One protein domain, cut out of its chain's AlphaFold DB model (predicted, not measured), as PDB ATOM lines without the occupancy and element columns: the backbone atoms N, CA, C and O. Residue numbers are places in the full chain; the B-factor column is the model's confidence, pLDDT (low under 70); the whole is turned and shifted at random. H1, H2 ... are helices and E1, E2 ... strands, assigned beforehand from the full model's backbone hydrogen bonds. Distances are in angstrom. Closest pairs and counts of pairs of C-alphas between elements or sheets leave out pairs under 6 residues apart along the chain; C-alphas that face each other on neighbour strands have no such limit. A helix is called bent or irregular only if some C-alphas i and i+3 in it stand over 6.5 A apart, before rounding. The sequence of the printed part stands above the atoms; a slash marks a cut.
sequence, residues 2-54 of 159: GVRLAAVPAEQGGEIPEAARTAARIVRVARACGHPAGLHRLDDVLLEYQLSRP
ATOM      1  N   GLY A   2     320.827 231.585 217.094       83.81
ATOM      2  CA  GLY A   2     321.839 230.632 217.551       83.81
ATOM      3  C   GLY A   2     321.286 229.209 217.499       83.81
ATOM      4  O   GLY A   2     320.073 229.016 217.606       83.81
ATOM      5  N   VAL A   3     322.160 228.228 217.283       88.94
ATOM      6  CA  VAL A   3     321.788 226.811 217.157       88.94
ATOM      7  C   VAL A   3     321.748 226.163 218.543       88.94
ATOM      8  O   VAL A   3     322.609 226.431 219.379       88.94
ATOM      9  N   ARG A   4     320.750 225.308 218.795       92.25
ATOM     10  CA  ARG A   4     320.690 224.441 219.981       92.25
ATOM     11  C   ARG A   4     320.977 223.009 219.560       92.25
ATOM     12  O   ARG A   4     320.348 222.508 218.632       92.25
ATOM     13  N   LEU A   5     321.923 222.381 220.239       94.50
ATOM     14  CA  LEU A   5     322.337 221.001 220.020       94.50
ATOM     15  C   LEU A   5     322.139 220.223 221.317       94.50
ATOM     16  O   LEU A   5     322.241 220.806 222.393       94.50
ATOM     17  N   ALA A   6     321.902 218.917 221.219       94.38
ATOM     18  CA  ALA A   6     321.913 218.037 222.379       94.38
ATOM     19  C   ALA A   6     322.814 216.827 222.157       94.38
ATOM     20  O   ALA A   6     322.894 216.315 221.040       94.38
ATOM     21  N   ALA A   7     323.472 216.372 223.223       93.56
ATOM     22  CA  ALA A   7     324.314 215.180 223.208       93.56
ATOM     23  C   ALA A   7     323.864 214.183 224.277       93.56
ATOM     24  O   ALA A   7     323.705 214.537 225.445       93.56
ATOM     25  N   VAL A   8     323.691 212.929 223.858       94.94
ATOM     26  CA  VAL A   8     323.324 211.797 224.714       94.94
ATOM     27  C   VAL A   8     324.263 210.640 224.368       94.94
ATOM     28  O   VAL A   8     324.389 210.325 223.182       94.94
ATOM     29  N   PRO A   9     324.961 210.040 225.349       93.00
ATOM     30  CA  PRO A   9     325.833 208.900 225.090       93.00
ATOM     31  C   PRO A   9     325.016 207.649 224.733       93.00
ATOM     32  O   PRO A   9     323.906 207.464 225.224       93.00
ATOM     33  N   ALA A  10     325.596 206.800 223.885       93.38
ATOM     34  CA  ALA A  10     325.131 205.450 223.589       93.38
ATOM     35  C   ALA A  10     326.354 204.528 223.649       93.38
ATOM     36  O   ALA A  10     327.335 204.764 222.940       93.38
ATOM     37  N   GLU A  11     326.318 203.522 224.517       91.19
ATOM     38  CA  GLU A  11     327.400 202.549 224.681       91.19
ATOM     39  C   GLU A  11     327.329 201.465 223.603       91.19
ATOM     40  O   GLU A  11     328.351 200.919 223.184       91.19
ATOM     41  N   GLN A  12     326.118 201.183 223.112       92.31
ATOM     42  CA  GLN A  12     325.861 200.163 222.100       92.31
ATOM     43  C   GLN A  12     325.068 200.719 220.917       92.31
ATOM     44  O   GLN A  12     324.218 201.597 221.056       92.31
ATOM     45  N   GLY A  13     325.280 200.138 219.731       89.75
ATOM     46  CA  GLY A  13     324.565 200.547 218.516       89.75
ATOM     47  C   GLY A  13     323.036 200.456 218.636       89.75
ATOM     48  O   GLY A  13     322.325 201.272 218.053       89.75
ATOM     49  N   GLY A  14     322.528 199.515 219.440       93.44
ATOM     50  CA  GLY A  14     321.093 199.362 219.705       93.44
ATOM     51  C   GLY A  14     320.457 200.527 220.476       93.44
ATOM     52  O   GLY A  14     319.251 200.733 220.367       93.44
ATOM     53  N   GLU A  15     321.248 201.324 221.199       94.12
ATOM     54  CA  GLU A  15     320.774 202.455 222.012       94.12
ATOM     55  C   GLU A  15     320.644 203.751 221.197       94.12
ATOM     56  O   GLU A  15     319.955 204.683 221.613       94.12
ATOM     57  N   ILE A  16     321.254 203.815 220.005       93.19
ATOM     58  CA  ILE A  16     321.286 205.015 219.152       93.19
ATOM     59  C   ILE A  16     319.879 205.590 218.886       93.19
ATOM     60  O   ILE A  16     319.708 206.806 219.025       93.19
ATOM     61  N   PRO A  17     318.843 204.791 218.548       93.50
ATOM     62  CA  PRO A  17     317.503 205.332 218.328       93.50
ATOM     63  C   PRO A  17     316.902 205.983 219.580       93.50
ATOM     64  O   PRO A  17     316.186 206.979 219.480       93.50
ATOM     65  N   GLU A  18     317.171 205.432 220.764       89.19
ATOM     66  CA  GLU A  18     316.711 206.006 222.027       89.19
ATOM     67  C   GLU A  18     317.487 207.275 222.378       89.19
ATOM     68  O   GLU A  18     316.868 208.300 222.670       89.19
ATOM     69  N   ALA A  19     318.815 207.249 222.247       92.38
ATOM     70  CA  ALA A  19     319.670 208.412 222.445       92.38
ATOM     71  C   ALA A  19     319.256 209.583 221.534       92.38
ATOM     72  O   ALA A  19     319.142 210.718 221.998       92.38
ATOM     73  N   ALA A  20     318.923 209.312 220.266       92.31
ATOM     74  CA  ALA A  20     318.432 210.318 219.324       92.31
ATOM     75  C   ALA A  20     317.078 210.921 219.748       92.31
ATOM     76  O   ALA A  20     316.900 212.141 219.697       92.31
ATOM     77  N   ARG A  21     316.124 210.097 220.216       88.12
ATOM     78  CA  ARG A  21     314.834 210.584 220.749       88.12
ATOM     79  C   ARG A  21     315.030 211.453 221.992       88.12
ATOM     80  O   ARG A  21     314.390 212.500 222.110       88.12
ATOM     81  N   THR A  22     315.921 211.042 222.889       89.25
ATOM     82  CA  THR A  22     316.269 211.793 224.100       89.25
ATOM     83  C   THR A  22     316.918 213.131 223.744       89.25
ATOM     84  O   THR A  22     316.461 214.165 224.228       89.25
ATOM     85  N   ALA A  23     317.886 213.152 222.823       92.44
ATOM     86  CA  ALA A  23     318.522 214.379 222.341       92.44
ATOM     87  C   ALA A  23     317.503 215.349 221.713       92.44
ATOM     88  O   ALA A  23     317.479 216.536 222.045       92.44
ATOM     89  N   ALA A  24     316.593 214.851 220.869       88.69
ATOM     90  CA  ALA A  24     315.534 215.671 220.281       88.69
ATOM     91  C   ALA A  24     314.591 216.269 221.342       88.69
ATOM     92  O   ALA A  24     314.123 217.401 221.198       88.69
ATOM     93  N   ARG A  25     314.304 215.529 222.421       85.44
ATOM     94  CA  ARG A  25     313.516 216.042 223.549       85.44
ATOM     95  C   ARG A  25     314.289 217.096 224.346       85.44
ATOM     96  O   ARG A  25     313.708 218.139 224.613       85.44
ATOM     97  N   ILE A  26     315.577 216.892 224.626       90.38
ATOM     98  CA  ILE A  26     316.436 217.896 225.286       90.38
ATOM     99  C   ILE A  26     316.419 219.221 224.510       90.38
ATOM    100  O   ILE A  26     316.185 220.266 225.106       90.38
ATOM    101  N   VAL A  27     316.572 219.197 223.179       90.12
ATOM    102  CA  VAL A  27     316.518 220.427 222.360       90.12
ATOM    103  C   VAL A  27     315.162 221.130 222.462       90.12
ATOM    104  O   VAL A  27     315.119 222.359 222.563       90.12
ATOM    105  N   ARG A  28     314.054 220.376 222.431       83.69
ATOM    106  CA  ARG A  28     312.703 220.942 222.588       83.69
ATOM    107  C   ARG A  28     312.544 221.626 223.937       83.69
ATOM    108  O   ARG A  28     312.123 222.776 223.983       83.69
ATOM    109  N   VAL A  29     312.924 220.925 224.997       83.75
ATOM    110  CA  VAL A  29     312.833 221.405 226.371       83.75
ATOM    111  C   VAL A  29     313.705 222.647 226.566       83.75
ATOM    112  O   VAL A  29     313.193 223.686 226.967       83.75
ATOM    113  N   ALA A  30     314.975 222.607 226.159       85.88
ATOM    114  CA  ALA A  30     315.875 223.760 226.223       85.88
ATOM    115  C   ALA A  30     315.316 224.980 225.465       85.88
ATOM    116  O   ALA A  30     315.451 226.118 225.909       85.88
ATOM    117  N   ARG A  31     314.661 224.764 224.315       83.50
ATOM    118  CA  ARG A  31     314.013 225.845 223.562       83.50
ATOM    119  C   ARG A  31     312.809 226.422 224.308       83.50
ATOM    120  O   ARG A  31     312.732 227.642 224.411       83.50
ATOM    121  N   ALA A  32     311.895 225.570 224.769       74.94
ATOM    122  CA  ALA A  32     310.684 225.978 225.482       74.94
ATOM    123  C   ALA A  32     311.028 226.768 226.751       74.94
ATOM    124  O   ALA A  32     310.453 227.812 227.020       74.94
ATOM    125  N   CYS A  33     312.071 226.336 227.457       75.94
ATOM    126  CA  CYS A  33     312.495 226.911 228.728       75.94
ATOM    127  C   CYS A  33     313.486 228.076 228.557       75.94
ATOM    128  O   CYS A  33     314.259 228.369 229.465       75.94
ATOM    129  N   GLY A  34     313.561 228.684 227.368       76.75
ATOM    130  CA  GLY A  34     314.372 229.880 227.121       76.75
ATOM    131  C   GLY A  34     315.889 229.703 227.260       76.75
ATOM    132  O   GLY A  34     316.613 230.698 227.274       76.75
ATOM    133  N   HIS A  35     316.407 228.471 227.320       82.81
ATOM    134  CA  HIS A  35     317.839 228.246 227.493       82.81
ATOM    135  C   HIS A  35     318.624 228.807 226.298       82.81
ATOM    136  O   HIS A  35     318.147 228.745 225.148       82.81
ATOM    137  N   PRO A  36     319.832 229.353 226.527       84.44
ATOM    138  CA  PRO A  36     320.628 229.952 225.468       84.44
ATOM    139  C   PRO A  36     320.970 228.941 224.366       84.44
ATOM    140  O   PRO A  36     320.946 227.721 224.549       84.44
ATOM    141  N   ALA A  37     321.281 229.461 223.178       87.75
ATOM    142  CA  ALA A  37     321.853 228.648 222.112       87.75
ATOM    143  C   ALA A  37     323.175 228.018 222.582       87.75
ATOM    144  O   ALA A  37     323.965 228.678 223.255       87.75
ATOM    145  N   GLY A  38     323.406 226.753 222.241       92.38
ATOM    146  CA  GLY A  38     324.531 225.984 222.762       92.38
ATOM    147  C   GLY A  38     324.294 224.478 222.743       92.38
ATOM    148  O   GLY A  38     323.270 223.998 222.245       92.38
ATOM    149  N   LEU A  39     325.275 223.749 223.270       93.12
ATOM    150  CA  LEU A  39     325.184 222.318 223.520       93.12
ATOM    151  C   LEU A  39     324.520 222.084 224.879       93.12
ATOM    152  O   LEU A  39     325.000 222.611 225.875       93.12
ATOM    153  N   HIS A  40     323.474 221.262 224.894       91.88
ATOM    154  CA  HIS A  40     322.729 220.869 226.086       91.88
ATOM    155  C   HIS A  40     322.844 219.359 226.308       91.88
ATOM    156  O   HIS A  40     322.643 218.550 225.399       91.88
ATOM    157  N   ARG A  41     323.177 218.954 227.522       92.81
ATOM    158  CA  ARG A  41     323.122 217.575 228.003       92.81
ATOM    159  C   ARG A  41     321.828 217.367 228.775       92.81
ATOM    160  O   ARG A  41     321.093 218.310 229.052       92.81
ATOM    161  N   LEU A  42     321.552 216.116 229.132       87.25
ATOM    162  CA  LEU A  42     320.406 215.812 229.982       87.25
ATOM    163  C   LEU A  42     320.499 216.556 231.324       87.25
ATOM    164  O   LEU A  42     319.498 217.113 231.756       87.25
ATOM    165  N   ASP A  43     321.701 216.619 231.909       87.56
ATOM    166  CA  ASP A  43     321.992 217.287 233.187       87.56
ATOM    167  C   ASP A  43     321.642 218.781 233.194       87.56
ATOM    168  O   ASP A  43     321.265 219.315 234.235       87.56
ATOM    169  N   ASP A  44     321.700 219.430 232.029       85.19
ATOM    170  CA  ASP A  44     321.405 220.858 231.883       85.19
ATOM    171  C   ASP A  44     319.897 221.156 231.926       85.19
ATOM    172  O   ASP A  44     319.513 222.301 232.130       85.19
ATOM    173  N   VAL A  45     319.042 220.142 231.719       85.25
ATOM    174  CA  VAL A  45     317.575 220.284 231.626       85.25
ATOM    175  C   VAL A  45     316.824 219.198 232.404       85.25
ATOM    176  O   VAL A  45     315.720 218.807 232.025       85.25
ATOM    177  N   LEU A  46     317.427 218.622 233.452       83.94
ATOM    178  CA  LEU A  46     316.885 217.442 234.145       83.94
ATOM    179  C   LEU A  46     315.448 217.643 234.629       83.94
ATOM    180  O   LEU A  46     314.604 216.763 234.444       83.94
ATOM    181  N   LEU A  47     315.172 218.782 235.263       78.94
ATOM    182  CA  LEU A  47     313.870 219.059 235.862       78.94
ATOM    183  C   LEU A  47     312.813 219.255 234.778       78.94
ATOM    184  O   LEU A  47     311.761 218.617 234.794       78.94
ATOM    185  N   GLU A  48     313.126 220.094 233.803       80.94
ATOM    186  CA  GLU A  48     312.289 220.421 232.664       80.94
ATOM    187  C   GLU A  48     312.008 219.169 231.821       80.94
ATOM    188  O   GLU A  48     310.878 218.928 231.397       80.94
ATOM    189  N   TYR A  49     313.018 218.312 231.641       81.94
ATOM    190  CA  TYR A  49     312.899 217.039 230.943       81.94
ATOM    191  C   TYR A  49     311.939 216.097 231.665       81.94
ATOM    192  O   TYR A  49     311.071 215.520 231.012       81.94
ATOM    193  N   GLN A  50     312.050 215.947 232.990       79.62
ATOM    194  CA  GLN A  50     311.139 215.090 233.756       79.62
ATOM    195  C   GLN A  50     309.712 215.631 233.766       79.62
ATOM    196  O   GLN A  50     308.773 214.852 233.611       79.62
ATOM    197  N   LEU A  51     309.547 216.949 233.899       74.50
ATOM    198  CA  LEU A  51     308.236 217.586 233.867       74.50
ATOM    199  C   LEU A  51     307.584 217.440 232.489       74.50
ATOM    200  O   LEU A  51     306.429 217.044 232.419       74.50
ATOM    201  N   SER A  52     308.325 217.634 231.395       70.88
ATOM    202  CA  SER A  52     307.802 217.516 230.020       70.88
ATOM    203  C   SER A  52     307.271 216.126 229.643       70.88
ATOM    204  O   SER A  52     306.714 215.946 228.559       70.88
ATOM    205  N   ARG A  53     307.466 215.106 230.488       76.06
ATOM    206  CA  ARG A  53     306.943 213.766 230.226       76.06
ATOM    207  C   ARG A  53     305.443 213.731 230.537       76.06
ATOM    208  O   ARG A  53     305.070 214.013 231.677       76.06
ATOM    209  N   PRO A  54     304.603 213.291 229.581       67.88
ATOM    210  CA  PRO A  54     303.171 213.169 229.804       67.88
ATOM    211  C   PRO A  54     302.881 212.303 231.031       67.88
ATOM    212  O   PRO A  54     303.317 211.151 231.120       67.88
TER     213      PRO A  54
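This is residues 2 to 54 of the 159 residues of the protein "Transcriptional regulator" of Streptomyces auratus AGR0001 (UniProt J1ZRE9). One long helix, H1, makes the longest axis; a small ribbon of two short parallel strands, E1 and E2, lies beside its later half with E1 packed on it, and a short, uneven helix, H2, crosses that same half. Residues 7 to 12 lead from E1 to the far end of H1, and the helix runs back past the strands. The printed part has 53 residues, with two named strands and two named helices in the order E1, H1, E2, H2; the sheet has the order E1, E2 and is parallel, and the class is mostly helix. The whole is compact, with a radius of gyration of the C-alphas of 11.0 A, and flat, spanning 32 by 27 by 14 A.

E1 is residues 4 to 6, 6.9 A from first to last C-alpha, and begins with C-alpha 4 at (320.690, 224.441, 219.981). H1 is residues 13 to 32, 29.8 A long, from C-alpha 13 at (324.565, 200.547, 218.516) to C-alpha 32 at (310.684, 225.978, 225.482). It is irregular: C-alphas 14 and 17 are 7.1 A apart. E2 is residues 38 to 40, 6.4 A long. H2 is residues 42 to 51, 12.9 A long, and ends with C-alpha 51 at (308.236, 217.586, 233.867). It is irregular too, with C-alphas 44 and 47 8.7 A apart.

E1 and E2 are parallel neighbours, with 29 degrees between their directions. C-alphas 5 and 39 face each other at 4.7 A. N 5 and O 38 are within hydrogen-bond range at 2.9 A, as are N 40 and O 5 at 2.8 A. E1, H1 and E2 form a strand-helix-strand unit, two parallel neighbour strands with a helix between them along the chain. The closest C-alphas of E1 and H1 are those of Ala 6 and Ala 23, 5.0 A apart. Those of H1 and E2 are Ile 26 and His 40, 7.0 A apart. H1 touches H2 with residues 23 to 30 alone; the closest C-alphas are those of Val 29 and Tyr 49, 6.3 A apart. Their lines are about perpendicular, at 74 degrees. E1 and H2 are only just apart, with their closest C-alphas 8.1 A from each other. Of the O i to N i+4 pairs, 14 of 16 in H1 and 4 of 6 in H2 are within hydrogen-bond range.

The two C-alphas farthest apart are those of Gln 12 and Gly 34, at 32.3 A. The printed part, residues 2 to 54, has no cut. The links from H1 to E2 and from E2 to H2 are tight, the link from E1 to H1 is short, and no link is long. The mean pLDDT of the printed part is 86.9, and residue 54 is under 70.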